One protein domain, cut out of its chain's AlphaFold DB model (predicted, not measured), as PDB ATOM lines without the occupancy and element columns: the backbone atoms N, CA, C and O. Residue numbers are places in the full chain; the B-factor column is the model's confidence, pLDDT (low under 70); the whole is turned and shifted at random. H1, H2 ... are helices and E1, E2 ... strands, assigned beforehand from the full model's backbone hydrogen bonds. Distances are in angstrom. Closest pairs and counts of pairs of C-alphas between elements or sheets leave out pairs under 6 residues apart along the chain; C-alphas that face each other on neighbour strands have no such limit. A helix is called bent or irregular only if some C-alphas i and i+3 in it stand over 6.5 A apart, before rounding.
ATOM      1  N   ALA A  12      38.209 -88.685  16.970       83.94
ATOM      2  CA  ALA A  12      36.785 -88.356  16.881       83.94
ATOM      3  C   ALA A  12      35.927 -89.195  17.845       83.94
ATOM      4  O   ALA A  12      35.034 -88.667  18.504       83.94
ATOM      5  N   THR A  13      36.232 -90.488  17.984       80.81
ATOM      6  CA  THR A  13      35.560 -91.378  18.939       80.81
ATOM      7  C   THR A  13      35.859 -90.972  20.378       80.81
ATOM      8  O   THR A  13      34.949 -90.927  21.200       80.81
ATOM      9  N   ARG A  14      37.113 -90.633  20.698       84.75
ATOM     10  CA  ARG A  14      37.503 -90.208  22.054       84.75
ATOM     11  C   ARG A  14      36.812 -88.904  22.457       84.75
ATOM     12  O   ARG A  14      36.248 -88.833  23.546       84.75
ATOM     13  N   LEU A  15      36.787 -87.910  21.570       86.19
ATOM     14  CA  LEU A  15      36.091 -86.641  21.806       86.19
ATOM     15  C   LEU A  15      34.572 -86.836  21.906       86.19
ATOM     16  O   LEU A  15      33.946 -86.252  22.785       86.19
ATOM     17  N   ALA A  16      33.982 -87.701  21.075       84.25
ATOM     18  CA  ALA A  16      32.561 -88.037  21.163       84.25
ATOM     19  C   ALA A  16      32.201 -88.714  22.497       84.25
ATOM     20  O   ALA A  16      31.161 -88.404  23.073       84.25
ATOM     21  N   LEU A  17      33.061 -89.594  23.023       81.94
ATOM     22  CA  LEU A  17      32.865 -90.217  24.337       81.94
ATOM     23  C   LEU A  17      32.952 -89.197  25.478       81.94
ATOM     24  O   LEU A  17      32.106 -89.218  26.370       81.94
ATOM     25  N   GLN A  18      33.924 -88.278  25.441       86.12
ATOM     26  CA  GLN A  18      33.997 -87.185  26.419       86.12
ATOM     27  C   GLN A  18      32.758 -86.286  26.353       86.12
ATOM     28  O   GLN A  18      32.222 -85.890  27.386       86.12
ATOM     29  N   HIS A  19      32.272 -86.001  25.145       86.88
ATOM     30  CA  HIS A  19      31.053 -85.225  24.945       86.88
ATOM     31  C   HIS A  19      29.820 -85.943  25.497       86.88
ATOM     32  O   HIS A  19      29.031 -85.350  26.223       86.88
ATOM     33  N   ALA A  20      29.677 -87.244  25.237       82.00
ATOM     34  CA  ALA A  20      28.595 -88.047  25.803       82.00
ATOM     35  C   ALA A  20      28.643 -88.074  27.341       82.00
ATOM     36  O   ALA A  20      27.606 -87.937  27.991       82.00
ATOM     37  N   ALA A  21      29.840 -88.185  27.927       80.94
ATOM     38  CA  ALA A  21      30.027 -88.107  29.373       80.94
ATOM     39  C   ALA A  21      29.611 -86.735  29.936       80.94
ATOM     40  O   ALA A  21      28.949 -86.684  30.971       80.94
ATOM     41  N   LEU A  22      29.920 -85.638  29.234       82.94
ATOM     42  CA  LEU A  22      29.467 -84.292  29.596       82.94
ATOM     43  C   LEU A  22      27.931 -84.192  29.618       82.94
ATOM     44  O   LEU A  22      27.369 -83.705  30.597       82.94
ATOM     45  N   LEU A  23      27.244 -84.697  28.587       82.06
ATOM     46  CA  LEU A  23      25.772 -84.694  28.521       82.06
ATOM     47  C   LEU A  23      25.132 -85.552  29.625       82.06
ATOM     48  O   LEU A  23      24.112 -85.171  30.210       82.06
ATOM     49  N   GLY A  24      25.746 -86.698  29.936       76.94
ATOM     50  CA  GLY A  24      25.347 -87.537  31.065       76.94
ATOM     51  C   GLY A  24      25.513 -86.810  32.401       76.94
ATOM     52  O   GLY A  24      24.595 -86.809  33.220       76.94
ATOM     53  N   GLY A  25      26.643 -86.121  32.587       78.25
ATOM     54  CA  GLY A  25      26.916 -85.296  33.763       78.25
ATOM     55  C   GLY A  25      25.913 -84.154  33.936       78.25
ATOM     56  O   GLY A  25      25.409 -83.959  35.038       78.25
ATOM     57  N   MET A  26      25.547 -83.461  32.853       81.38
ATOM     58  CA  MET A  26      24.490 -82.439  32.881       81.38
ATOM     59  C   MET A  26      23.143 -83.031  33.273       81.38
ATOM     60  O   MET A  26      22.452 -82.462  34.103       81.38
ATOM     61  N   SER A  27      22.759 -84.181  32.717       79.69
ATOM     62  CA  SER A  27      21.503 -84.838  33.107       79.69
ATOM     63  C   SER A  27      21.482 -85.164  34.603       79.69
ATOM     64  O   SER A  27      20.484 -84.918  35.276       79.69
ATOM     65  N   HIS A  28      22.609 -85.647  35.130       79.50
ATOM     66  CA  HIS A  28      22.764 -85.974  36.544       79.50
ATOM     67  C   HIS A  28      22.764 -84.732  37.457       79.50
ATOM     68  O   HIS A  28      22.238 -84.799  38.565       79.50
ATOM     69  N   GLU A  29      23.306 -83.593  37.006       82.94
ATOM     70  CA  GLU A  29      23.342 -82.316  37.751       82.94
ATOM     71  C   GLU A  29      21.945 -81.877  38.229       82.94
ATOM     72  O   GLU A  29      21.812 -81.302  39.308       82.94
ATOM     73  N   PHE A  30      20.897 -82.201  37.466       88.38
ATOM     74  CA  PHE A  30      19.518 -81.792  37.742       88.38
ATOM     75  C   PHE A  30      18.603 -82.937  38.205       88.38
ATOM     76  O   PHE A  30      17.398 -82.727  38.329       88.38
ATOM     77  N   ALA A  31      19.136 -84.129  38.498       86.38
ATOM     78  CA  ALA A  31      18.323 -85.296  38.867       86.38
ATOM     79  C   ALA A  31      17.427 -85.045  40.098       86.38
ATOM     80  O   ALA A  31      16.284 -85.489  40.145       86.38
ATOM     81  N   ALA A  32      17.905 -84.250  41.061       88.50
ATOM     82  CA  ALA A  32      17.141 -83.893  42.258       88.50
ATOM     83  C   ALA A  32      15.860 -83.081  41.962       88.50
ATOM     84  O   ALA A  32      14.985 -82.984  42.818       88.50
ATOM     85  N   LEU A  33      15.716 -82.498  40.762       90.81
ATOM     86  CA  LEU A  33      14.496 -81.785  40.363       90.81
ATOM     87  C   LEU A  33      13.291 -82.712  40.157       90.81
ATOM     88  O   LEU A  33      12.166 -82.220  40.023       90.81
ATOM     89  N   ASP A  34      13.512 -84.024  40.086       91.19
ATOM     90  CA  ASP A  34      12.457 -85.025  39.948       91.19
ATOM     91  C   ASP A  34      11.883 -85.499  41.291       91.19
ATOM     92  O   ASP A  34      10.835 -86.142  41.300       91.19
ATOM     93  N   GLU A  35      12.490 -85.104  42.416       95.19
ATOM     94  CA  GLU A  35      12.023 -85.463  43.758       95.19
ATOM     95  C   GLU A  35      10.657 -84.817  44.077       95.19
ATOM     96  O   GLU A  35      10.524 -83.583  44.005       95.19
ATOM     97  N   PRO A  36       9.628 -85.605  44.454       95.50
ATOM     98  CA  PRO A  36       8.282 -85.094  44.715       95.50
ATOM     99  C   PRO A  36       8.235 -84.009  45.794       95.50
ATOM    100  O   PRO A  36       7.504 -83.027  45.644       95.50
ATOM    101  N   GLU A  37       9.023 -84.142  46.863       96.00
ATOM    102  CA  GLU A  37       9.068 -83.169  47.957       96.00
ATOM    103  C   GLU A  37       9.605 -81.811  47.482       96.00
ATOM    104  O   GLU A  37       9.092 -80.753  47.869       96.00
ATOM    105  N   LEU A  38      10.614 -81.817  46.603       93.56
ATOM    106  CA  LEU A  38      11.182 -80.593  46.043       93.56
ATOM    107  C   LEU A  38      10.201 -79.926  45.072       93.56
ATOM    108  O   LEU A  38      10.011 -78.710  45.120       93.56
ATOM    109  N   GLN A  39       9.517 -80.717  44.242       94.56
ATOM    110  CA  GLN A  39       8.506 -80.205  43.312       94.56
ATOM    111  C   GLN A  39       7.296 -79.597  44.028       94.56
ATOM    112  O   GLN A  39       6.759 -78.589  43.569       94.56
ATOM    113  N   GLN A  40       6.875 -80.174  45.156       96.31
ATOM    114  CA  GLN A  40       5.783 -79.632  45.969       96.31
ATOM    115  C   GLN A  40       6.194 -78.350  46.703       96.31
ATOM    116  O   GLN A  40       5.409 -77.404  46.774       96.31
ATOM    117  N   SER A  41       7.419 -78.299  47.234       96.69
ATOM    118  CA  SER A  41       7.902 -77.157  48.020       96.69
ATOM    119  C   SER A  41       8.341 -75.964  47.165       96.69
ATOM    120  O   SER A  41       8.102 -74.818  47.550       96.69
ATOM    121  N   LEU A  42       8.948 -76.201  45.997       97.19
ATOM    122  CA  LEU A  42       9.528 -75.169  45.132       97.19
ATOM    123  C   LEU A  42       9.153 -75.346  43.641       97.19
ATOM    124  O   LEU A  42      10.031 -75.326  42.771       97.19
ATOM    125  N   PRO A  43       7.855 -75.423  43.284       95.62
ATOM    126  CA  PRO A  43       7.414 -75.793  41.932       95.62
ATOM    127  C   PRO A  43       7.941 -74.858  40.836       95.62
ATOM    128  O   PRO A  43       8.344 -75.306  39.762       95.62
ATOM    129  N   ARG A  44       7.993 -73.545  41.107       97.00
ATOM    130  CA  ARG A  44       8.520 -72.556  40.150       97.00
ATOM    131  C   ARG A  44      10.022 -72.717  39.922       97.00
ATOM    132  O   ARG A  44      10.469 -72.607  38.788       97.00
ATOM    133  N   HIS A  45      10.787 -72.987  40.980       94.88
ATOM    134  CA  HIS A  45      12.229 -73.199  40.867       94.88
ATOM    135  C   HIS A  45      12.525 -74.453  40.042       94.88
ATOM    136  O   HIS A  45      13.298 -74.378  39.090       94.88
ATOM    137  N   CYS A  46      11.847 -75.568  40.333       96.12
ATOM    138  CA  CYS A  46      11.988 -76.803  39.564       96.12
ATOM    139  C   CYS A  46      11.662 -76.597  38.080       96.12
ATOM    140  O   CYS A  46      12.424 -77.041  37.225       96.12
ATOM    141  N   ALA A  47      10.580 -75.879  37.757       95.81
ATOM    142  CA  ALA A  47      10.220 -75.578  36.371       95.81
ATOM    143  C   ALA A  47      11.292 -74.738  35.648       95.81
ATOM    144  O   ALA A  47      11.689 -75.069  34.526       95.81
ATOM    145  N   THR A  48      11.806 -73.687  36.296       95.81
ATOM    146  CA  THR A  48      12.888 -72.856  35.744       95.81
ATOM    147  C   THR A  48      14.155 -73.677  35.508       95.81
ATOM    148  O   THR A  48      14.741 -73.611  34.430       95.81
ATOM    149  N   MET A  49      14.561 -74.493  36.482       94.88
ATOM    150  CA  MET A  49      15.787 -75.284  36.377       94.88
ATOM    151  C   MET A  49      15.670 -76.420  35.352       94.88
ATOM    152  O   MET A  49      16.633 -76.680  34.640       94.88
ATOM    153  N   LYS A  50      14.487 -77.028  35.182       95.06
ATOM    154  CA  LYS A  50      14.223 -77.987  34.090       95.06
ATOM    155  C   LYS A  50      14.287 -77.330  32.712       95.06
ATOM    156  O   LYS A  50      14.803 -77.924  31.770       95.06
ATOM    157  N   THR A  51      13.806 -76.092  32.594       96.06
ATOM    158  CA  THR A  51      13.936 -75.314  31.350       96.06
ATOM    159  C   THR A  51      15.410 -75.068  31.023       96.06
ATOM    160  O   THR A  51      15.839 -75.303  29.897       96.06
ATOM    161  N   TYR A  52      16.205 -74.684  32.023       95.56
ATOM    162  CA  TYR A  52      17.645 -74.488  31.860       95.56
ATOM    163  C   TYR A  52      18.399 -75.793  31.541       95.56
ATOM    164  O   TYR A  52      19.268 -75.806  30.674       95.56
ATOM    165  N   GLN A  53      18.036 -76.917  32.167       94.06
ATOM    166  CA  GLN A  53      18.571 -78.235  31.814       94.06
ATOM    167  C   GLN A  53      18.296 -78.574  30.343       94.06
ATOM    168  O   GLN A  53      19.195 -79.028  29.635       94.06
ATOM    169  N   ALA A  54      17.067 -78.347  29.869       94.94
ATOM    170  CA  ALA A  54      16.708 -78.585  28.475       94.94
ATOM    171  C   ALA A  54      17.532 -77.707  27.515       94.94
ATOM    172  O   ALA A  54      17.982 -78.195  26.478       94.94
ATOM    173  N   GLU A  55      17.787 -76.447  27.881       96.44
ATOM    174  CA  GLU A  55      18.669 -75.545  27.134       96.44
ATOM    175  C   GLU A  55      20.109 -76.080  27.070       96.44
ATOM    176  O   GLU A  55      20.671 -76.195  25.981       96.44
ATOM    177  N   LEU A  56      20.688 -76.499  28.203       93.12
ATOM    178  CA  LEU A  56      22.035 -77.083  28.253       93.12
ATOM    179  C   LEU A  56      22.164 -78.320  27.357       93.12
ATOM    180  O   LEU A  56      23.143 -78.452  26.621       93.12
ATOM    181  N   LEU A  57      21.169 -79.210  27.382       91.62
ATOM    182  CA  LEU A  57      21.150 -80.406  26.537       91.62
ATOM    183  C   LEU A  57      21.008 -80.055  25.050       91.62
ATOM    184  O   LEU A  57      21.657 -80.688  24.214       91.62
ATOM    185  N   ALA A  58      20.223 -79.031  24.707       95.31
ATOM    186  CA  ALA A  58      20.103 -78.541  23.334       95.31
ATOM    187  C   ALA A  58      21.427 -77.942  22.821       95.31
ATOM    188  O   ALA A  58      21.882 -78.297  21.731       95.31
ATOM    189  N   CYS A  59      22.099 -77.112  23.626       96.38
ATOM    190  CA  CYS A  59      23.445 -76.611  23.329       96.38
ATOM    191  C   CYS A  59      24.459 -77.757  23.197       96.38
ATOM    192  O   CYS A  59      25.309 -77.765  22.305       96.38
ATOM    193  N   GLY A  60      24.344 -78.765  24.058       92.44
ATOM    194  CA  GLY A  60      25.122 -79.991  23.990       92.44
ATOM    195  C   GLY A  60      24.933 -80.745  22.671       92.44
ATOM    196  O   GLY A  60      25.911 -81.157  22.046       92.44
ATOM    197  N   ALA A  61      23.697 -80.871  22.188       90.88
ATOM    198  CA  ALA A  61      23.406 -81.463  20.885       90.88
ATOM    199  C   ALA A  61      23.997 -80.640  19.724       90.88
ATOM    200  O   ALA A  61      24.554 -81.220  18.788       90.88
ATOM    201  N   ALA A  62      23.957 -79.306  19.803       94.38
ATOM    202  CA  ALA A  62      24.616 -78.434  18.830       94.38
ATOM    203  C   ALA A  62      26.143 -78.656  18.807       94.38
ATOM    204  O   ALA A  62      26.732 -78.806  17.734       94.38
ATOM    205  N   ASN A  63      26.779 -78.806  19.973       94.81
ATOM    206  CA  ASN A  63      28.203 -79.145  20.061       94.81
ATOM    207  C   ASN A  63      28.540 -80.521  19.467       94.81
ATOM    208  O   ASN A  63      29.622 -80.681  18.906       94.81
ATOM    209  N   SER A  64      27.630 -81.500  19.515       89.81
ATOM    210  CA  SER A  64      27.827 -82.784  18.820       89.81
ATOM    211  C   SER A  64      27.972 -82.588  17.307       89.81
ATOM    212  O   SER A  64      28.834 -83.204  16.674       89.81
ATOM    213  N   ALA A  65      27.153 -81.713  16.715       90.62
ATOM    214  CA  ALA A  65      27.238 -81.381  15.294       90.62
ATOM    215  C   ALA A  65      28.527 -80.607  14.969       90.62
ATOM    216  O   ALA A  65      29.180 -80.888  13.957       90.62
ATOM    217  N   ALA A  66      28.937 -79.690  15.852       94.19
ATOM    218  CA  ALA A  66      30.201 -78.976  15.720       94.19
ATOM    219  C   ALA A  66      31.407 -79.933  15.768       94.19
ATOM    220  O   ALA A  66      32.279 -79.863  14.903       94.19
ATOM    221  N   LEU A  67      31.419 -80.899  16.696       90.88
ATOM    222  CA  LEU A  67      32.455 -81.938  16.770       90.88
ATOM    223  C   LEU A  67      32.554 -82.745  15.486       90.88
ATOM    224  O   LEU A  67      33.647 -82.931  14.958       90.88
ATOM    225  N   ALA A  68      31.412 -83.193  14.965       89.00
ATOM    226  CA  ALA A  68      31.374 -83.954  13.725       89.00
ATOM    227  C   ALA A  68      31.894 -83.146  12.525       89.00
ATOM    228  O   ALA A  68      32.452 -83.728  11.595       89.00
ATOM    229  N   THR A  69      31.718 -81.825  12.546       90.56
ATOM    230  CA  THR A  69      32.196 -80.919  11.493       90.56
ATOM    231  C   THR A  69      33.709 -80.721  11.565       90.56
ATOM    232  O   THR A  69      34.378 -80.795  10.537       90.56
ATOM    233  N   VAL A  70      34.255 -80.512  12.767       90.25
ATOM    234  CA  VAL A  70      35.688 -80.234  12.971       90.25
ATOM    235  C   VAL A  70      36.536 -81.508  12.905       90.25
ATOM    236  O   VAL A  70      37.579 -81.522  12.257       90.25
ATOM    237  N   PHE A  71      36.090 -82.587  13.550       87.62
ATOM    238  CA  PHE A  71      36.873 -83.815  13.745       87.62
ATOM    239  C   PHE A  71      36.357 -85.009  12.928       87.62
ATOM    240  O   PHE A  71      36.949 -86.087  12.962       87.62
ATOM    241  N   GLY A  72      35.258 -84.845  12.184       81.44
ATOM    242  CA  GLY A  72      34.568 -85.935  11.493       81.44
ATOM    243  C   GLY A  72      33.634 -86.740  12.410       81.44
ATOM    244  O   GLY A  72      33.671 -86.640  13.635       81.44
ATOM    245  N   ARG A  73      32.762 -87.572  11.822       66.06
ATOM    246  CA  ARG A  73      31.848 -88.447  12.590       66.06
ATOM    247  C   ARG A  73      32.583 -89.669  13.126       66.06
ATOM    248  O   ARG A  73      33.254 -90.333  12.343       66.06
ATOM    249  N   ALA A  74      32.366 -90.050  14.385       57.62
ATOM    250  CA  ALA A  74      32.945 -91.269  14.970       57.62
ATOM    251  C   ALA A  74      32.645 -92.540  14.137       57.62
ATOM    252  O   ALA A  74      33.526 -93.366  13.927       57.62
ATOM    253  N   GLU A  75      31.441 -92.642  13.565       47.44
ATOM    254  CA  GLU A  75      31.012 -93.749  12.687       47.44
ATOM    255  C   GLU A  75      31.784 -93.815  11.356       47.44
ATOM    256  O   GLU A  75      31.981 -94.892  10.799       47.44
ATOM    257  N   ASN A  76      32.293 -92.678  10.865       43.94
ATOM    258  CA  ASN A  76      33.093 -92.619   9.637       43.94
ATOM    259  C   ASN A  76      34.530 -93.138   9.840       43.94
ATOM    260  O   ASN A  76      35.281 -93.238   8.870       43.94
ATOM    261  N   HIS A  77      34.923 -93.453  11.079       46.91
ATOM    262  CA  HIS A  77      36.273 -93.898  11.432       46.91
ATOM    263  C   HIS A  77      36.397 -95.429  11.524       46.91
ATOM    264  O   HIS A  77      37.380 -95.942  12.061       46.91
ATOM    265  N   LEU A 104      38.232 -82.227  26.016       86.38
ATOM    266  CA  LEU A 104      37.266 -81.580  25.129       86.38
ATOM    267  C   LEU A 104      36.938 -80.133  25.535       86.38
ATOM    268  O   LEU A 104      36.905 -79.250  24.680       86.38
ATOM    269  N   GLY A 105      36.764 -79.865  26.831       89.38
ATOM    270  CA  GLY A 105      36.546 -78.506  27.332       89.38
ATOM    271  C   GLY A 105      37.693 -77.551  26.987       89.38
ATOM    272  O   GLY A 105      37.473 -76.412  26.573       89.38
ATOM    273  N   SER A 106      38.938 -78.031  27.083       90.94
ATOM    274  CA  SER A 106      40.123 -77.261  26.693       90.94
ATOM    275  C   SER A 106      40.134 -76.961  25.196       90.94
ATOM    276  O   SER A 106      40.444 -75.836  24.805       90.94
ATOM    277  N   VAL A 107      39.751 -77.928  24.355       93.62
ATOM    278  CA  VAL A 107      39.638 -77.736  22.900       93.62
ATOM    279  C   VAL A 107      38.646 -76.619  22.592       93.62
ATOM    280  O   VAL A 107      39.002 -75.673  21.892       93.62
ATOM    281  N   TRP A 108      37.449 -76.660  23.180       95.62
ATOM    282  CA  TRP A 108      36.445 -75.620  22.973       95.62
ATOM    283  C   TRP A 108      36.905 -74.234  23.424       95.62
ATOM    284  O   TRP A 108      36.731 -73.256  22.696       95.62
ATOM    285  N   ARG A 109      37.530 -74.133  24.601       94.94
ATOM    286  CA  ARG A 109      38.068 -72.860  25.104       94.94
ATOM    287  C   ARG A 109      39.195 -72.317  24.225       94.94
ATOM    288  O   ARG A 109      39.270 -71.108  24.019       94.94
ATOM    289  N   HIS A 110      40.033 -73.187  23.663       95.88
ATOM    290  CA  HIS A 110      41.045 -72.777  22.690       95.88
ATOM    291  C   HIS A 110      40.410 -72.277  21.390       95.88
ATOM    292  O   HIS A 110      40.833 -71.237  20.901       95.88
ATOM    293  N   MET A 111      39.347 -72.920  20.892       97.06
ATOM    294  CA  MET A 111      38.595 -72.425  19.726       97.06
ATOM    295  C   MET A 111      38.009 -71.040  19.995       97.06
ATOM    296  O   MET A 111      38.154 -70.135  19.176       97.06
ATOM    297  N   ALA A 112      37.411 -70.852  21.176       97.56
ATOM    298  CA  ALA A 112      36.881 -69.564  21.609       97.56
ATOM    299  C   ALA A 112      37.967 -68.474  21.618       97.56
ATOM    300  O   ALA A 112      37.760 -67.386  21.083       97.56
ATOM    301  N   ARG A 113      39.145 -68.768  22.177       97.31
ATOM    302  CA  ARG A 113      40.269 -67.823  22.260       97.31
ATOM    303  C   ARG A 113      40.898 -67.520  20.897       97.31
ATOM    304  O   ARG A 113      41.203 -66.364  20.603       97.31
ATOM    305  N   ASP A 114      41.133 -68.553  20.096       97.44
ATOM    306  CA  ASP A 114      41.988 -68.476  18.913       97.44
ATOM    307  C   ASP A 114      41.220 -68.150  17.633       97.44
ATOM    308  O   ASP A 114      41.845 -67.664  16.696       97.44
ATOM    309  N   TRP A 115      39.904 -68.373  17.571       98.12
ATOM    310  CA  TRP A 115      39.139 -68.293  16.318       98.12
ATOM    311  C   TRP A 115      37.795 -67.565  16.433       98.12
ATOM    312  O   TRP A 115      36.982 -67.665  15.526       98.12
ATOM    313  N   THR A 116      37.529 -66.823  17.507       98.50
ATOM    314  CA  THR A 116      36.306 -66.002  17.604       98.50
ATOM    315  C   THR A 116      36.638 -64.522  17.727       98.50
ATOM    316  O   THR A 116      37.727 -64.154  18.175       98.50
ATOM    317  N   ALA A 117      35.675 -63.659  17.393       98.00
ATOM    318  CA  ALA A 117      35.854 -62.211  17.465       98.00
ATOM    319  C   ALA A 117      36.139 -61.749  18.906       98.00
ATOM    320  O   ALA A 117      37.005 -60.905  19.137       98.00
ATOM    321  N   GLY A 118      35.476 -62.360  19.896       97.25
ATOM    322  CA  GLY A 118      35.748 -62.110  21.315       97.25
ATOM    323  C   GLY A 118      37.168 -62.518  21.719       97.25
ATOM    324  O   GLY A 118      37.869 -61.760  22.390       97.25
ATOM    325  N   GLY A 119      37.634 -63.676  21.242       97.31
ATOM    326  CA  GLY A 119      39.015 -64.123  21.434       97.31
ATOM    327  C   GLY A 119      40.041 -63.194  20.773       97.31
ATOM    328  O   GLY A 119      41.087 -62.893  21.360       97.31
ATOM    329  N   ALA A 120      39.725 -62.663  19.588       96.81
ATOM    330  CA  ALA A 120      40.533 -61.663  18.897       96.81
ATOM    331  C   ALA A 120      40.601 -60.328  19.643       96.81
ATOM    332  O   ALA A 120      41.696 -59.786  19.792       96.81
ATOM    333  N   ALA A 121      39.488 -59.843  20.191       97.75
ATOM    334  CA  ALA A 121      39.476 -58.636  21.015       97.75
ATOM    335  C   ALA A 121      40.370 -58.776  22.262       97.75
ATOM    336  O   ALA A 121      41.080 -57.841  22.628       97.75
ATOM    337  N   GLN A 122      40.395 -59.958  22.885       95.19
ATOM    338  CA  GLN A 122      41.208 -60.215  24.079       95.19
ATOM    339  C   GLN A 122      42.698 -60.406  23.769       95.19
ATOM    340  O   GLN A 122      43.550 -59.877  24.476       95.19
ATOM    341  N   THR A 123      43.033 -61.167  22.722       95.94
ATOM    342  CA  THR A 123      44.409 -61.657  22.491       95.94
ATOM    343  C   THR A 123      45.088 -61.081  21.251       95.94
ATOM    344  O   THR A 123      46.284 -61.296  21.048       95.94
ATOM    345  N   GLY A 124      44.357 -60.356  20.402       96.12
ATOM    346  CA  GLY A 124      44.862 -59.835  19.131       96.12
ATOM    347  C   GLY A 124      46.053 -58.897  19.307       96.12
ATOM    348  O   GLY A 124      47.023 -59.000  18.559       96.12
ATOM    349  N   HIS A 125      46.034 -58.062  20.349       96.81
ATOM    350  CA  HIS A 125      47.139 -57.157  20.667       96.81
ATOM    351  C   HIS A 125      48.436 -57.913  21.010       96.81
ATOM    352  O   HIS A 125      49.499 -57.535  20.532       96.81
ATOM    353  N   LEU A 126      48.357 -59.023  21.756       96.81
ATOM    354  CA  LEU A 126      49.523 -59.853  22.084       96.81
ATOM    355  C   LEU A 126      50.129 -60.483  20.826       96.81
ATOM    356  O   LEU A 126      51.343 -60.478  20.642       96.81
ATOM    357  N   ARG A 127      49.278 -61.000  19.929       96.50
ATOM    358  CA  ARG A 127      49.721 -61.582  18.652       96.50
ATOM    359  C   ARG A 127      50.367 -60.532  17.747       96.50
ATOM    360  O   ARG A 127      51.390 -60.815  17.125       96.50
ATOM    361  N   ALA A 128      49.790 -59.332  17.697       96.38
ATOM    362  CA  ALA A 128      50.346 -58.205  16.958       96.38
ATOM    363  C   ALA A 128      51.707 -57.775  17.523       96.38
ATOM    364  O   ALA A 128      52.627 -57.535  16.748       96.38
ATOM    365  N   GLU A 129      51.864 -57.752  18.847       96.69
ATOM    366  CA  GLU A 129      53.122 -57.389  19.500       96.69
ATOM    367  C   GLU A 129      54.238 -58.405  19.227       96.69
ATOM    368  O   GLU A 129      55.354 -58.023  18.876       96.69
ATOM    369  N   VAL A 130      53.937 -59.708  19.286       95.88
ATOM    370  CA  VAL A 130      54.898 -60.755  18.896       95.88
ATOM    371  C   VAL A 130      55.333 -60.573  17.440       95.88
ATOM    372  O   VAL A 130      56.525 -60.603  17.142       95.88
ATOM    373  N   LEU A 131      54.386 -60.339  16.528       95.62
ATOM    374  CA  LEU A 131      54.693 -60.088  15.119       95.62
ATOM    375  C   LEU A 131      55.547 -58.823  14.931       95.62
ATOM    376  O   LEU A 131      56.508 -58.845  14.162       95.62
ATOM    377  N   ARG A 132      55.230 -57.743  15.650       95.44
ATOM    378  CA  ARG A 132      55.976 -56.476  15.645       95.44
ATOM    379  C   ARG A 132      57.440 -56.698  16.039       95.44
ATOM    380  O   ARG A 132      58.345 -56.277  15.321       95.44
ATOM    381  N   LEU A 133      57.675 -57.431  17.128       94.19
ATOM    382  CA  LEU A 133      59.021 -57.781  17.589       94.19
ATOM    383  C   LEU A 133      59.767 -58.666  16.584       94.19
ATOM    384  O   LEU A 133      60.944 -58.430  16.321       94.19
ATOM    385  N   LEU A 134      59.091 -59.639  15.964       93.81
ATOM    386  CA  LEU A 134      59.696 -60.480  14.924       93.81
ATOM    387  C   LEU A 134      60.052 -59.696  13.651       93.81
ATOM    388  O   LEU A 134      60.957 -60.101  12.927       93.81
ATOM    389  N   ARG A 135      59.402 -58.558  13.384       92.94
ATOM    390  CA  ARG A 135      59.796 -57.625  12.312       92.94
ATOM    391  C   ARG A 135      60.991 -56.743  12.682       92.94
ATOM    392  O   ARG A 135      61.482 -56.009  11.832       92.94
ATOM    393  N   GLY A 136      61.474 -56.817  13.922       89.56
ATOM    394  CA  GLY A 136      62.542 -55.958  14.432       89.56
ATOM    395  C   GLY A 136      62.076 -54.542  14.771       89.56
ATOM    396  O   GLY A 136      62.890 -53.693  15.139       89.56
ATOM    397  N   GLU A 137      60.773 -54.268  14.676       88.25
ATOM    398  CA  GLU A 137      60.212 -52.961  14.990       88.25
ATOM    399  C   GLU A 137      60.404 -52.681  16.489       88.25
ATOM    400  O   GLU A 137      60.119 -53.521  17.345       88.25
ATOM    401  N   GLY A 138      60.903 -51.495  16.839       77.56
ATOM    402  CA  GLY A 138      61.144 -51.092  18.231       77.56
ATOM    403  C   GLY A 138      62.289 -51.822  18.951       77.56
ATOM    404  O   GLY A 138      62.509 -51.551  20.129       77.56
ATOM    405  N   LEU A 139      63.036 -52.707  18.277       79.44
ATOM    406  CA  LEU A 139      64.299 -53.238  18.796       79.44
ATOM    407  C   LEU A 139      65.438 -52.264  18.474       79.44
ATOM    408  O   LEU A 139      65.556 -51.804  17.342       79.44
ATOM    409  N   ALA A 140      66.325 -51.995  19.438       76.31
ATOM    410  CA  ALA A 140      67.473 -51.100  19.235       76.31
ATOM    411  C   ALA A 140      68.417 -51.567  18.109       76.31
ATOM    412  O   ALA A 140      69.073 -50.750  17.470       76.31
ATOM    413  N   SER A 141      68.468 -52.877  17.852       77.81
ATOM    414  CA  SER A 141      69.233 -53.469  16.751       77.81
ATOM    415  C   SER A 141      68.547 -53.347  15.388       77.81
ATOM    416  O   SER A 141      69.205 -53.556  14.373       77.81
ATOM    417  N   GLY A 142      67.231 -53.098  15.350       73.94
ATOM    418  CA  GLY A 142      66.402 -53.185  14.142       73.94
ATOM    419  C   GLY A 142      66.379 -54.571  13.480       73.94
ATOM    420  O   GLY A 142      65.858 -54.721  12.378       73.94
ATOM    421  N   ALA A 143      66.970 -55.588  14.116       81.44
ATOM    422  CA  ALA A 143      67.158 -56.904  13.522       81.44
ATOM    423  C   ALA A 143      65.890 -57.754  13.692       81.44
ATOM    424  O   ALA A 143      65.652 -58.320  14.757       81.44
ATOM    425  N   GLY A 144      65.076 -57.821  12.638       87.62
ATOM    426  CA  GLY A 144      63.952 -58.748  12.522       87.62
ATOM    427  C   GLY A 144      64.347 -60.101  11.928       87.62
ATOM    428  O   GLY A 144      65.495 -60.330  11.540       87.62
ATOM    429  N   VAL A 145      63.370 -61.000  11.814       89.12
ATOM    430  CA  VAL A 145      63.511 -62.264  11.087       89.12
ATOM    431  C   VAL A 145      63.788 -61.950   9.610       89.12
ATOM    432  O   VAL A 145      62.961 -61.301   8.963       89.12
ATOM    433  N   PRO A 146      64.928 -62.389   9.048       87.12
ATOM    434  CA  PRO A 146      65.253 -62.108   7.656       87.12
ATOM    435  C   PRO A 146      64.360 -62.919   6.698       87.12
ATOM    436  O   PRO A 146      63.810 -63.953   7.089       87.12
ATOM    437  N   PRO A 147      64.260 -62.525   5.415       83.88
ATOM    438  CA  PRO A 147      63.656 -63.367   4.385       83.88
ATOM    439  C   PRO A 147      64.302 -64.760   4.354       83.88
ATOM    440  O   PRO A 147      65.525 -64.888   4.361       83.88
ATOM    441  N   GLY A 148      63.485 -65.814   4.330       85.38
ATOM    442  CA  GLY A 148      63.946 -67.201   4.435       85.38
ATOM    443  C   GLY A 148      64.278 -67.661   5.859       85.38
ATOM    444  O   GLY A 148      64.637 -68.824   6.033       85.38
ATOM    445  N   GLY A 149      64.144 -66.787   6.864       90.31
ATOM    446  CA  GLY A 149      64.275 -67.132   8.275       90.31
ATOM    447  C   GLY A 149      63.209 -68.130   8.731       90.31
ATOM    448  O   GLY A 149      62.110 -68.196   8.176       90.31
ATOM    449  N   GLU A 150      63.549 -68.919   9.745       93.62
ATOM    450  CA  GLU A 150      62.692 -69.970  10.297       93.62
ATOM    451  C   GLU A 150      62.166 -69.533  11.669       93.62
ATOM    452  O   GLU A 150      62.934 -69.091  12.522       93.62
ATOM    453  N   VAL A 151      60.854 -69.647  11.877       94.75
ATOM    454  CA  VAL A 151      60.188 -69.338  13.146       94.75
ATOM    455  C   VAL A 151      59.498 -70.592  13.656       94.75
ATOM    456  O   VAL A 151      58.643 -71.155  12.975       94.75
ATOM    457  N   LEU A 152      59.845 -71.013  14.869       95.19
ATOM    458  CA  LEU A 152      59.201 -72.123  15.562       95.19
ATOM    459  C   LEU A 152      58.291 -71.577  16.667       95.19
ATOM    460  O   LEU A 152      58.750 -70.876  17.565       95.19
ATOM    461  N   VAL A 153      57.003 -71.909  16.604       95.81
ATOM    462  CA  VAL A 153      56.002 -71.575  17.620       95.81
ATOM    463  C   VAL A 153      55.708 -72.834  18.425       95.81
ATOM    464  O   VAL A 153      54.992 -73.719  17.961       95.81
ATOM    465  N   LEU A 154      56.300 -72.925  19.612       94.69
ATOM    466  CA  LEU A 154      56.124 -74.044  20.540       94.69
ATOM    467  C   LEU A 154      54.778 -73.951  21.259       94.69
ATOM    468  O   LEU A 154      54.367 -72.852  21.627       94.69
ATOM    469  N   GLY A 155      54.115 -75.091  21.478       92.94
ATOM    470  CA  GLY A 155      52.783 -75.128  22.089       92.94
ATOM    471  C   GLY A 155      51.797 -74.272  21.301       92.94
ATOM    472  O   GLY A 155      51.154 -73.379  21.853       92.94
ATOM    473  N   CYS A 156      51.758 -74.458  19.976       94.56
ATOM    474  CA  CYS A 156      51.037 -73.550  19.091       94.56
ATOM    475  C   CYS A 156      49.513 -73.612  19.262       94.56
ATOM    476  O   CYS A 156      48.821 -72.768  18.680       94.56
ATOM    477  N   GLY A 157      48.985 -74.563  20.044       95.00
ATOM    478  CA  GLY A 157      47.559 -74.739  20.271       95.00
ATOM    479  C   GLY A 157      46.837 -74.919  18.943       95.00
ATOM    480  O   GLY A 157      47.153 -75.820  18.168       95.00
ATOM    481  N   GLN A 158      45.898 -74.018  18.642       96.25
ATOM    482  CA  GLN A 158      45.149 -74.054  17.383       96.25
ATOM    483  C   GLN A 158      45.771 -73.189  16.282       96.25
ATOM    484  O   GLN A 158      45.104 -72.805  15.324       96.25
ATOM    485  N   ALA A 159      47.059 -72.879  16.420       96.56
ATOM    486  CA  ALA A 159      47.913 -72.221  15.442       96.56
ATOM    487  C   ALA A 159      47.545 -70.778  15.056       96.56
ATOM    488  O   ALA A 159      48.154 -70.245  14.128       96.56
ATOM    489  N   ARG A 160      46.642 -70.083  15.763       97.50
ATOM    490  CA  ARG A 160      46.289 -68.695  15.401       97.50
ATOM    491  C   ARG A 160      47.485 -67.741  15.444       97.50
ATOM    492  O   ARG A 160      47.625 -66.902  14.553       97.50
ATOM    493  N   LEU A 161      48.366 -67.859  16.443       97.62
ATOM    494  CA  LEU A 161      49.602 -67.066  16.490       97.62
ATOM    495  C   LEU A 161      50.546 -67.445  15.341       97.62
ATOM    496  O   LEU A 161      51.024 -66.559  14.640       97.62
ATOM    497  N   ALA A 162      50.769 -68.741  15.107       96.69
ATOM    498  CA  ALA A 162      51.634 -69.211  14.025       96.69
ATOM    499  C   ALA A 162      51.136 -68.738  12.647       96.69
ATOM    500  O   ALA A 162      51.922 -68.254  11.837       96.69
ATOM    501  N   TRP A 163      49.823 -68.770  12.417       96.31
ATOM    502  CA  TRP A 163      49.190 -68.200  11.229       96.31
ATOM    503  C   TRP A 163      49.350 -66.682  11.145       96.31
ATOM    504  O   TRP A 163      49.653 -66.163  10.071       96.31
ATOM    505  N   THR A 164      49.207 -65.965  12.264       96.06
ATOM    506  CA  THR A 164      49.407 -64.505  12.311       96.06
ATOM    507  C   THR A 164      50.840 -64.145  11.912       96.06
ATOM    508  O   THR A 164      51.049 -63.238  11.110       96.06
ATOM    509  N   ILE A 165      51.827 -64.896  12.412       95.50
ATOM    510  CA  ILE A 165      53.240 -64.724  12.061       95.50
ATOM    511  C   ILE A 165      53.466 -65.045  10.580       95.50
ATOM    512  O   ILE A 165      54.049 -64.232   9.871       95.50
ATOM    513  N   ALA A 166      52.972 -66.187  10.095       93.88
ATOM    514  CA  ALA A 166      53.160 -66.610   8.706       93.88
ATOM    515  C   ALA A 166      52.528 -65.635   7.702       93.88
ATOM    516  O   ALA A 166      53.099 -65.375   6.646       93.88
ATOM    517  N   SER A 167      51.371 -65.069   8.047       92.94
ATOM    518  CA  SER A 167      50.684 -64.057   7.237       92.94
ATOM    519  C   SER A 167      51.380 -62.695   7.315       92.94
ATOM    520  O   SER A 167      51.415 -61.950   6.340       92.94
ATOM    521  N   GLY A 168      51.941 -62.361   8.479       93.00
ATOM    522  CA  GLY A 168      52.591 -61.083   8.749       93.00
ATOM    523  C   GLY A 168      54.064 -60.996   8.343       93.00
ATOM    524  O   GLY A 168      54.594 -59.884   8.284       93.00
ATOM    525  N   LEU A 169      54.723 -62.120   8.057       90.81
ATOM    526  CA  LEU A 169      56.122 -62.201   7.626       90.81
ATOM    527  C   LEU A 169      56.248 -62.959   6.293       90.81
ATOM    528  O   LEU A 169      56.713 -64.104   6.273       90.81
ATOM    529  N   PRO A 170      55.864 -62.340   5.160       84.94
ATOM    530  CA  PRO A 170      56.030 -62.963   3.854       84.94
ATOM    531  C   PRO A 170      57.491 -63.372   3.619       84.94
ATOM    532  O   PRO A 170      58.406 -62.558   3.716       84.94
ATOM    533  N   GLY A 171      57.711 -64.650   3.308       86.12
ATOM    534  CA  GLY A 171      59.042 -65.207   3.054       86.12
ATOM    535  C   GLY A 171      59.723 -65.853   4.263       86.12
ATOM    536  O   GLY A 171      60.732 -66.530   4.065       86.12
ATOM    537  N   ALA A 172      59.185 -65.717   5.479       90.88
ATOM    538  CA  ALA A 172      59.590 -66.558   6.604       90.88
ATOM    539  C   ALA A 172      58.931 -67.945   6.505       90.88
ATOM    540  O   ALA A 172      57.825 -68.089   5.981       90.88
ATOM    541  N   ARG A 173      59.602 -68.974   7.027       92.88
ATOM    542  CA  ARG A 173      59.024 -70.312   7.211       92.88
ATOM    543  C   ARG A 173      58.583 -70.458   8.656       92.88
ATOM    544  O   ARG A 173      59.417 -70.390   9.553       92.88
ATOM    545  N   VAL A 174      57.296 -70.675   8.886       94.12
ATOM    546  CA  VAL A 174      56.746 -70.816  10.235       94.12
ATOM    547  C   VAL A 174      56.369 -72.265  10.487       94.12
ATOM    548  O   VAL A 174      55.658 -72.874   9.694       94.12
ATOM    549  N   THR A 175      56.828 -72.815  11.605       94.25
ATOM    550  CA  THR A 175      56.421 -74.131  12.100       94.25
ATOM    551  C   THR A 175      55.679 -73.954  13.417       94.25
ATOM    552  O   THR A 175      56.224 -73.383  14.357       94.25
ATOM    553  N   GLY A 176      54.443 -74.433  13.507       94.75
ATOM    554  CA  GLY A 176      53.741 -74.606  14.775       94.75
ATOM    555  C   GLY A 176      53.972 -76.018  15.304       94.75
ATOM    556  O   GLY A 176      53.706 -76.978  14.586       94.75
ATOM    557  N   LEU A 177      54.452 -76.147  16.539       92.31
ATOM    558  CA  LEU A 177      54.617 -77.427  17.224       92.31
ATOM    559  C   LEU A 177      53.574 -77.557  18.332       92.31
ATOM    560  O   LEU A 177      53.467 -76.669  19.175       92.31
ATOM    561  N   GLU A 178      52.848 -78.666  18.360       91.19
ATOM    562  CA  GLU A 178      51.841 -78.944  19.385       91.19
ATOM    563  C   GLU A 178      51.814 -80.440  19.710       91.19
ATOM    564  O   GLU A 178      51.937 -81.282  18.822       91.19
ATOM    565  N   ALA A 179      51.665 -80.789  20.985       87.56
ATOM    566  CA  ALA A 179      51.609 -82.184  21.410       87.56
ATOM    567  C   ALA A 179      50.203 -82.773  21.205       87.56
ATOM    568  O   ALA A 179      50.060 -83.941  20.834       87.56
ATOM    569  N   SER A 180      49.168 -81.955  21.416       87.06
ATOM    570  CA  SER A 180      47.767 -82.359  21.361       87.06
ATOM    571  C   SER A 180      47.263 -82.542  19.927       87.06
ATOM    572  O   SER A 180      47.130 -81.594  19.148       87.06
ATOM    573  N   GLU A 181      46.886 -83.778  19.598       87.62
ATOM    574  CA  GLU A 181      46.253 -84.123  18.321       87.62
ATOM    575  C   GLU A 181      44.929 -83.373  18.117       87.62
ATOM    576  O   GLU A 181      44.605 -82.962  17.001       87.62
ATOM    577  N   ALA A 182      44.181 -83.152  19.203       89.25
ATOM    578  CA  ALA A 182      42.912 -82.437  19.172       89.25
ATOM    579  C   ALA A 182      43.096 -80.958  18.797       89.25
ATOM    580  O   ALA A 182      42.365 -80.440  17.952       89.25
ATOM    581  N   GLN A 183      44.103 -80.293  19.369       93.12
ATOM    582  CA  GLN A 183      44.396 -78.892  19.057       93.12
ATOM    583  C   GLN A 183      44.869 -78.730  17.607       93.12
ATOM    584  O   GLN A 183      44.372 -77.860  16.892       93.12
ATOM    585  N   LEU A 184      45.745 -79.624  17.131       90.94
ATOM    586  CA  LEU A 184      46.206 -79.624  15.738       90.94
ATOM    587  C   LEU A 184      45.090 -79.923  14.734       90.94
ATOM    588  O   LEU A 184      45.042 -79.312  13.667       90.94
ATOM    589  N   SER A 185      44.180 -80.837  15.069       90.56
ATOM    590  CA  SER A 185      43.033 -81.150  14.212       90.56
ATOM    591  C   SER A 185      42.088 -79.950  14.089       90.56
ATOM    592  O   SER A 185      41.685 -79.604  12.978       90.56
ATOM    593  N   ALA A 186      41.813 -79.251  15.198       94.44
ATOM    594  CA  ALA A 186      41.052 -78.001  15.181       94.44
ATOM    595  C   ALA A 186      41.774 -76.897  14.388       94.44
ATOM    596  O   ALA A 186      41.153 -76.228  13.561       94.44
ATOM    597  N   ALA A 187      43.093 -76.746  14.573       94.44
ATOM    598  CA  ALA A 187      43.913 -75.811  13.803       94.44
ATOM    599  C   ALA A 187      43.766 -76.049  12.295       94.44
ATOM    600  O   ALA A 187      43.489 -75.125  11.535       94.44
ATOM    601  N   ASN A 188      43.918 -77.303  11.864       91.44
ATOM    602  CA  ASN A 188      43.839 -77.682  10.460       91.44
ATOM    603  C   ASN A 188      42.459 -77.384   9.855       91.44
ATOM    604  O   ASN A 188      42.385 -76.888   8.734       91.44
ATOM    605  N   PHE A 189      41.376 -77.633  10.599       93.81
ATOM    606  CA  PHE A 189      40.025 -77.269  10.169       93.81
ATOM    607  C   PHE A 189      39.894 -75.757   9.916       93.81
ATOM    608  O   PHE A 189      39.458 -75.343   8.838       93.81
ATOM    609  N   PHE A 190      40.304 -74.922  10.875       95.12
ATOM    610  CA  PHE A 190      40.159 -73.470  10.750       95.12
ATOM    611  C   PHE A 190      41.074 -72.859   9.694       95.12
ATOM    612  O   PHE A 190      40.636 -71.999   8.934       95.12
ATOM    613  N   LEU A 191      42.311 -73.345   9.569       92.62
ATOM    614  CA  LEU A 191      43.254 -72.877   8.548       92.62
ATOM    615  C   LEU A 191      42.754 -73.104   7.113       92.62
ATOM    616  O   LEU A 191      43.186 -72.402   6.201       92.62
ATOM    617  N   GLN A 192      41.840 -74.056   6.910       90.25
ATOM    618  CA  GLN A 192      41.221 -74.352   5.616       90.25
ATOM    619  C   GLN A 192      39.901 -73.602   5.376       90.25
ATOM    620  O   GLN A 192      39.301 -73.742   4.309       90.25
ATOM    621  N   CYS A 193      39.410 -72.822   6.342       92.06
ATOM    622  CA  CYS A 193      38.164 -72.080   6.178       92.06
ATOM    623  C   CYS A 193      38.362 -70.878   5.241       92.06
ATOM    624  O   CYS A 193      39.218 -70.024   5.463       92.06
ATOM    625  N   ALA A 194      37.554 -70.811   4.183       91.69
ATOM    626  CA  ALA A 194      37.532 -69.693   3.235       91.69
ATOM    627  C   ALA A 194      36.480 -68.625   3.587       91.69
ATOM    628  O   ALA A 194      36.409 -67.596   2.925       91.69
ATOM    629  N   GLU A 195      35.681 -68.876   4.622       93.00
ATOM    630  CA  GLU A 195      34.570 -68.040   5.069       93.00
ATOM    631  C   GLU A 195      34.654 -67.862   6.589       93.00
ATOM    632  O   GLU A 195      35.101 -68.768   7.304       93.00
ATOM    633  N   GLU A 196      34.233 -66.689   7.058       95.38
ATOM    634  CA  GLU A 196      34.060 -66.374   8.477       95.38
ATOM    635  C   GLU A 196      32.811 -67.067   9.040       95.38
ATOM    636  O   GLU A 196      31.905 -67.439   8.298       95.38
ATOM    637  N   GLU A 197      32.775 -67.262  10.359       94.44
ATOM    638  CA  GLU A 197      31.602 -67.725  11.119       94.44
ATOM    639  C   GLU A 197      30.993 -69.060  10.640       94.44
ATOM    640  O   GLU A 197      29.831 -69.375  10.898       94.44
ATOM    641  N   ARG A 198      31.807 -69.901   9.994       93.38
ATOM    642  CA  ARG A 198      31.414 -71.209   9.444       93.38
ATOM    643  C   ARG A 198      30.933 -72.221  10.495       93.38
ATOM    644  O   ARG A 198      30.290 -73.213  10.152       93.38
ATOM    645  N   LEU A 199      31.283 -72.019  11.761       96.62
ATOM    646  CA  LEU A 199      30.994 -72.919  12.869       96.62
ATOM    647  C   LEU A 199      30.422 -72.144  14.058       96.62
ATOM    648  O   LEU A 199      31.063 -71.223  14.558       96.62
ATOM    649  N   ALA A 200      29.274 -72.593  14.567       97.19
ATOM    650  CA  ALA A 200      28.732 -72.165  15.853       97.19
ATOM    651  C   ALA A 200      28.913 -73.270  16.908       97.19
ATOM    652  O   ALA A 200      28.710 -74.449  16.610       97.19
ATOM    653  N   PHE A 201      29.307 -72.901  18.127       97.75
ATOM    654  CA  PHE A 201      29.547 -73.840  19.232       97.75
ATOM    655  C   PHE A 201      29.400 -73.164  20.605       97.75
ATOM    656  O   PHE A 201      29.452 -71.942  20.716       97.75
ATOM    657  N   HIS A 202      29.241 -73.968  21.658       97.69
ATOM    658  CA  HIS A 202      29.020 -73.545  23.045       97.69
ATOM    659  C   HIS A 202      30.197 -73.986  23.934       97.69
ATOM    660  O   HIS A 202      30.219 -75.123  24.416       97.69
ATOM    661  N   PRO A 203      31.221 -73.143  24.142       96.12
ATOM    662  CA  PRO A 203      32.494 -73.596  24.706       96.12
ATOM    663  C   PRO A 203      32.547 -73.734  26.226       96.12
ATOM    664  O   PRO A 203      33.546 -74.228  26.746       96.12
ATOM    665  N   PHE A 204      31.517 -73.274  26.936       94.19
ATOM    666  CA  PHE A 204      31.515 -73.176  28.399       94.19
ATOM    667  C   PHE A 204      30.590 -74.191  29.072       94.19
ATOM    668  O   PHE A 204      30.378 -74.141  30.279       94.19
ATOM    669  N   LEU A 205      30.047 -75.138  28.307       91.12
ATOM    670  CA  LEU A 205      29.087 -76.129  28.789       91.12
ATOM    671  C   LEU A 205      29.609 -77.001  29.949       91.12
ATOM    672  O   LEU A 205      28.820 -77.432  30.795       91.12
ATOM    673  N   ASP A 206      30.918 -77.240  30.013       88.00
ATOM    674  CA  ASP A 206      31.597 -78.000  31.069       88.00
ATOM    675  C   ASP A 206      31.927 -77.179  32.328       88.00
ATOM    676  O   ASP A 206      32.430 -77.754  33.289       88.00
ATOM    677  N   GLU A 207      31.618 -75.878  32.361       86.31
ATOM    678  CA  GLU A 207      31.865 -74.999  33.508       86.31
ATOM    679  C   GLU A 207      30.547 -74.634  34.221       86.31
ATOM    680  O   GLU A 207      29.888 -73.645  33.878       86.31
ATOM    681  N   PRO A 208      30.102 -75.430  35.214       83.06
ATOM    682  CA  PRO A 208      28.898 -75.125  35.978       83.06
ATOM    683  C   PRO A 208      29.109 -73.979  36.979       83.06
ATOM    684  O   PRO A 208      28.131 -73.409  37.465       83.06
ATOM    685  N   ARG A 209      30.357 -73.625  37.313       82.62
ATOM    686  CA  ARG A 209      30.673 -72.655  38.370       82.62
ATOM    687  C   ARG A 209      30.952 -71.275  37.788       82.62
ATOM    688  O   ARG A 209      31.203 -71.107  36.604       82.62
ATOM    689  N   SER A 210      30.902 -70.262  38.651       84.69
ATOM    690  CA  SER A 210      31.312 -68.886  38.319       84.69
ATOM    691  C   SER A 210      30.537 -68.227  37.167       84.69
ATOM    692  O   SER A 210      30.990 -67.236  36.597       84.69
ATOM    693  N   ASN A 211      29.339 -68.727  36.858       86.19
ATOM    694  CA  ASN A 211      28.433 -68.106  35.902       86.19
ATOM    695  C   ASN A 211      27.648 -66.990  36.595       86.19
ATOM    696  O   ASN A 211      26.830 -67.258  37.474       86.19
ATOM    697  N   LEU A 212      27.867 -65.736  36.185       87.88
ATOM    698  CA  LEU A 212      27.067 -64.613  36.680       87.88
ATOM    699  C   LEU A 212      25.594 -64.762  36.265       87.88
ATOM    700  O   LEU A 212      24.690 -64.408  37.021       87.88
ATOM    701  N   HIS A 213      25.355 -65.292  35.061       89.00
ATOM    702  CA  HIS A 213      24.035 -65.537  34.479       89.00
ATOM    703  C   HIS A 213      24.009 -66.926  33.827       89.00
ATOM    704  O   HIS A 213      25.019 -67.356  33.274       89.00
ATOM    705  N   ALA A 214      22.853 -67.600  33.826       86.44
ATOM    706  CA  ALA A 214      22.674 -68.910  33.184       86.44
ATOM    707  C   ALA A 214      23.099 -68.905  31.700       86.44
ATOM    708  O   ALA A 214      23.799 -69.807  31.245       86.44
ATOM    709  N   ALA A 215      22.784 -67.813  30.995       91.38
ATOM    710  CA  ALA A 215      23.150 -67.599  29.597       91.38
ATOM    711  C   ALA A 215      24.669 -67.580  29.331       91.38
ATOM    712  O   ALA A 215      25.090 -67.729  28.190       91.38
ATOM    713  N   ALA A 216      25.514 -67.395  30.356       92.00
ATOM    714  CA  ALA A 216      26.967 -67.432  30.183       92.00
ATOM    715  C   ALA A 216      27.462 -68.847  29.839       92.00
ATOM    716  O   ALA A 216      28.315 -69.002  28.965       92.00
ATOM    717  N   ARG A 217      26.880 -69.880  30.464       92.75
ATOM    718  CA  ARG A 217      27.229 -71.290  30.216       92.75
ATOM    719  C   ARG A 217      26.729 -71.764  28.850       92.75
ATOM    720  O   ARG A 217      27.398 -72.561  28.196       92.75
ATOM    721  N   THR A 218      25.575 -71.257  28.412       95.88
ATOM    722  CA  THR A 218      24.933 -71.606  27.132       95.88
ATOM    723  C   THR A 218      25.309 -70.669  25.983       95.88
ATOM    724  O   THR A 218      24.814 -70.841  24.870       95.88
ATOM    725  N   ALA A 219      26.221 -69.716  26.193       95.25
ATOM    726  CA  ALA A 219      26.626 -68.763  25.164       95.25
ATOM    727  C   ALA A 219      27.167 -69.472  23.909       95.25
ATOM    728  O   ALA A 219      28.097 -70.278  23.986       95.25
ATOM    729  N   ALA A 220      26.581 -69.154  22.753       97.19
ATOM    730  CA  ALA A 220      27.070 -69.593  21.452       97.19
ATOM    731  C   ALA A 220      28.123 -68.610  20.929       97.19
ATOM    732  O   ALA A 220      27.918 -67.396  20.985       97.19
ATOM    733  N   LEU A 221      29.219 -69.131  20.384       98.06
ATOM    734  CA  LEU A 221      30.230 -68.358  19.669       98.06
ATOM    735  C   LEU A 221      30.321 -68.823  18.217       98.06
ATOM    736  O   LEU A 221      30.145 -70.009  17.935       98.06
ATOM    737  N   ALA A 222      30.645 -67.890  17.322       98.19
ATOM    738  CA  ALA A 222      30.901 -68.156  15.912       98.19
ATOM    739  C   ALA A 222      32.407 -68.098  15.603       98.19
ATOM    740  O   ALA A 222      33.122 -67.232  16.117       98.19
ATOM    741  N   ALA A 223      32.882 -69.032  14.778       97.81
ATOM    742  CA  ALA A 223      34.268 -69.138  14.331       97.81
ATOM    743  C   ALA A 223      34.358 -69.666  12.884       97.81
ATOM    744  O   ALA A 223      33.496 -70.440  12.470       97.81
ATOM    745  N   PRO A 224      35.423 -69.351  12.130       97.75
ATOM    746  CA  PRO A 224      36.485 -68.418  12.493       97.75
ATOM    747  C   PRO A 224      36.051 -66.946  12.342       97.75
ATOM    748  O   PRO A 224      35.223 -66.634  11.501       97.75
ATOM    749  N   ASP A 225      36.626 -66.024  13.114       97.50
ATOM    750  CA  ASP A 225      36.430 -64.559  12.998       97.50
ATOM    751  C   ASP A 225      37.153 -63.911  11.809       97.50
ATOM    752  O   ASP A 225      37.097 -62.704  11.617       97.50
ATOM    753  N   ILE A 226      37.902 -64.714  11.064       95.06
ATOM    754  CA  ILE A 226      38.625 -64.345   9.849       95.06
ATOM    755  C   ILE A 226      38.538 -65.523   8.882       95.06
ATOM    756  O   ILE A 226      38.382 -66.651   9.335       95.06
ATOM    757  N   ALA A 227      38.712 -65.309   7.581       94.62
ATOM    758  CA  ALA A 227      38.828 -66.388   6.594       94.62
ATOM    759  C   ALA A 227      40.309 -66.743   6.327       94.62
ATOM    760  O   ALA A 227      40.943 -66.108   5.475       94.62
ATOM    761  N   PRO A 228      40.922 -67.739   7.008       90.62
ATOM    762  CA  PRO A 228      42.374 -67.918   6.958       90.62
ATOM    763  C   PRO A 228      42.863 -68.408   5.593       90.62
ATOM    764  O   PRO A 228      43.981 -68.077   5.194       90.62
ATOM    765  N   ALA A 229      42.021 -69.149   4.865       88.12
ATOM    766  CA  ALA A 229      42.330 -69.662   3.532       88.12
ATOM    767  C   ALA A 229      42.156 -68.615   2.416       88.12
ATOM    768  O   ALA A 229      42.598 -68.852   1.292       88.12
ATOM    769  N   ALA A 230      41.541 -67.461   2.702       82.75
ATOM    770  CA  ALA A 230      41.396 -66.380   1.725       82.75
ATOM    771  C   ALA A 230      42.718 -65.629   1.475       82.75
ATOM    772  O   ALA A 230      42.852 -64.928   0.471       82.75
ATOM    773  N   LEU A 231      43.713 -65.779   2.362       72.94
ATOM    774  CA  LEU A 231      45.019 -65.145   2.205       72.94
ATOM    775  C   LEU A 231      45.964 -65.999   1.342       72.94
ATOM    776  O   LEU A 231      46.182 -67.179   1.628       72.94
ATOM    777  N   PRO A 232      46.587 -65.426   0.296       64.44
ATOM    778  CA  PRO A 232      47.491 -66.177  -0.561       64.44
ATOM    779  C   PRO A 232      48.800 -66.549   0.158       64.44
ATOM    780  O   PRO A 232      49.507 -65.692   0.679       64.44
ATOM    781  N   ARG A 233      49.161 -67.839   0.069       63.22
ATOM    782  CA  ARG A 233      50.505 -68.415   0.302       63.22
ATOM    783  C   ARG A 233      51.166 -68.058   1.644       63.22
ATOM    784  O   ARG A 233      52.258 -67.492   1.677       63.22
ATOM    785  N   VAL A 234      50.568 -68.511   2.743       77.81
ATOM    786  CA  VAL A 234      51.261 -68.627   4.037       77.81
ATOM    787  C   VAL A 234      52.193 -69.847   4.042       77.81
ATOM    788  O   VAL A 234      51.779 -70.954   3.703       77.81
ATOM    789  N   SER A 235      53.462 -69.670   4.427       87.31
ATOM    790  CA  SER A 235      54.395 -70.787   4.657       87.31
ATOM    791  C   SER A 235      54.297 -71.245   6.113       87.31
ATOM    792  O   SER A 235      55.198 -70.980   6.911       87.31
ATOM    793  N   LEU A 236      53.185 -71.903   6.448       92.00
ATOM    794  CA  LEU A 236      52.918 -72.474   7.768       92.00
ATOM    795  C   LEU A 236      52.898 -74.004   7.694       92.00
ATOM    796  O   LEU A 236      52.103 -74.582   6.958       92.00
ATOM    797  N   GLU A 237      53.735 -74.649   8.500       91.69
ATOM    798  CA  GLU A 237      53.708 -76.090   8.743       91.69
ATOM    799  C   GLU A 237      53.267 -76.361  10.183       91.69
ATOM    800  O   GLU A 237      53.710 -75.682  11.108       91.69
ATOM    801  N   LEU A 238      52.411 -77.362  10.392       90.06
ATOM    802  CA  LEU A 238      52.050 -77.834  11.726       90.06
ATOM    803  C   LEU A 238      52.670 -79.206  11.973       90.06
ATOM    804  O   LEU A 238      52.517 -80.117  11.159       90.06
ATOM    805  N   ARG A 239      53.357 -79.357  13.106       87.50
ATOM    806  CA  ARG A 239      54.014 -80.599  13.515       87.50
ATOM    807  C   ARG A 239      53.471 -81.048  14.864       87.50
ATOM    808  O   ARG A 239      53.369 -80.249  15.792       87.50
ATOM    809  N   ARG A 240      53.161 -82.343  14.970       85.81
ATOM    810  CA  ARG A 240      52.907 -82.969  16.266       85.81
ATOM    811  C   ARG A 240      54.234 -83.286  16.931       85.81
ATOM    812  O   ARG A 240      55.105 -83.871  16.290       85.81
ATOM    813  N   GLY A 241      54.376 -82.940  18.199       81.62
ATOM    814  CA  GLY A 241      55.539 -83.342  18.972       81.62
ATOM    815  C   GLY A 241      55.580 -82.708  20.349       81.62
ATOM    816  O   GLY A 241      54.982 -81.663  20.592       81.62
ATOM    817  N   ASP A 242      56.315 -83.362  21.239       80.81
ATOM    818  CA  ASP A 242      56.658 -82.824  22.546       80.81
ATOM    819  C   ASP A 242      57.936 -81.989  22.418       80.81
ATOM    820  O   ASP A 242      58.978 -82.483  21.979       80.81
ATOM    821  N   PHE A 243      57.856 -80.713  22.804       77.44
ATOM    822  CA  PHE A 243      59.007 -79.815  22.805       77.44
ATOM    823  C   PHE A 243      60.170 -80.368  23.639       77.44
ATOM    824  O   PHE A 243      61.320 -80.229  23.233       77.44
ATOM    825  N   LEU A 244      59.892 -81.038  24.762       73.88
ATOM    826  CA  LEU A 244      60.933 -81.587  25.637       73.88
ATOM    827  C   LEU A 244      61.681 -82.765  25.000       73.88
ATOM    828  O   LEU A 244      62.778 -83.110  25.435       73.88
ATOM    829  N   GLN A 245      61.109 -83.364  23.955       70.44
ATOM    830  CA  GLN A 245      61.716 -84.455  23.192       70.44
ATOM    831  C   GLN A 245      62.502 -83.953  21.973       70.44
ATOM    832  O   GLN A 245      63.156 -84.747  21.292       70.44
ATOM    833  N   LEU A 246      62.506 -82.641  21.714       64.56
ATOM    834  CA  LEU A 246      63.426 -82.027  20.765       64.56
ATOM    835  C   LEU A 246      64.820 -81.952  21.402       64.56
ATOM    836  O   LEU A 246      65.178 -80.985  22.067       64.56
TER     837      LEU A 246
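This is residues 12 to 77 and 104 to 246 of the 285 residues of the protein "Hypothetical protein" of Emiliania huxleyi (UniProt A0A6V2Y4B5). An arm of two long helices side by side, H1 and H4, with short H2 and H3 at its far end, joins a head built on one small sheet, E1 E2 E5, with H8 and H9 over one face and H7 packed on H8. H6 and the short strand pair E3 E4 lie between arm and head. The printed part has 209 residues, with ten named helices and five named strands in the order H1 H2 H3 H4 H5 H6 H7 E1 H8 E2 H9 E3 H10 E4 E5. It is mostly helix; the sheet E1 E2 E5 is parallel and E3 E4 antiparallel. The whole is loose, with a radius of gyration of the C-alphas of 21.0 A, and elongated, spanning 74 by 40 by 35 A.

H1, residues 12 to 29, touches H4, residues 43 to 71, at a shallow tilt of 2 degrees, opposite ways; their closest C-alphas, of Ala 12 and Phe 71, are 5.5 A apart. H2, residues 31 to 34, only just touches H4, with 3 pairs of C-alphas within 8 A, the closest those of Leu 33 and Cys 46, 5.6 A. H3, residues 36 to 41, is close to H4 but not clearly touching, 6.1 A between the closest C-alphas, of Gln 39 and Cys 46. H5, residues 74 to 77, touches residues 12 to 16 of H1, the closest C-alphas being those of Thr 13 and Ala 74, 4.8 A. H6, residues 104 to 115, and H7, residues 117 to 134, touch only at the corner, closest at the C-alphas of Arg 113 and Gly 119, 4.0 A. E1, residues 150 to 154, H8, residues 160 to 168, and E2, residues 173 to 178, form a strand-helix-strand unit, parallel neighbour strands with a helix between, its crossover right-handed; N 151 and O 173 are within hydrogen-bond range at 2.8 A. E5, residues 236 to 240, is parallel to E2, with N 237 and O 174 2.9 A apart. H8, over E2 at a height of 8.6 A, and H9, residues 181 to 191, at 9.9 A, are on the same face: two layers, helices on one face of a sheet. H9 touches H6 at a shallow tilt of 29 degrees, closest at the C-alphas of Val 107 and Gln 183, 6.2 A. E3, residues 199 to 201, is antiparallel to E4, residues 221 to 223, with N 199 and O 223 2.8 A apart. H10, residues 214 to 217, is close to H4 but not clearly touching, 7.6 A between the C-alphas of Tyr 52 and Ala 214, their closest. Every O i to N i+4 pair is within hydrogen-bond range in H1, H3, H4, H6, H8 and H9, and 12 of 14 in H7; H2, H5 and H10 are too short for one.

H1 begins at C-alpha 12 (36.785, -88.356, 16.881) and is 25.5 A long; H4 is 41.6 A. H7, 24.0 A, is irregular, with C-alphas 122 and 125 7.5 A apart. E5 ends at C-alpha 240 (52.907, -82.969, 16.266).

The C-alphas farthest apart, of Gln 40 and Ser 141, are 74.6 A apart. Residues 78 to 103 are not printed, and C-alphas 77 and 104 are 18.4 A apart across the cut. The links H7 to E1, E3 to H10 and E4 to E5 are long. Model confidence is under 70 at residues 73 to 77, 232 to 233 and 246.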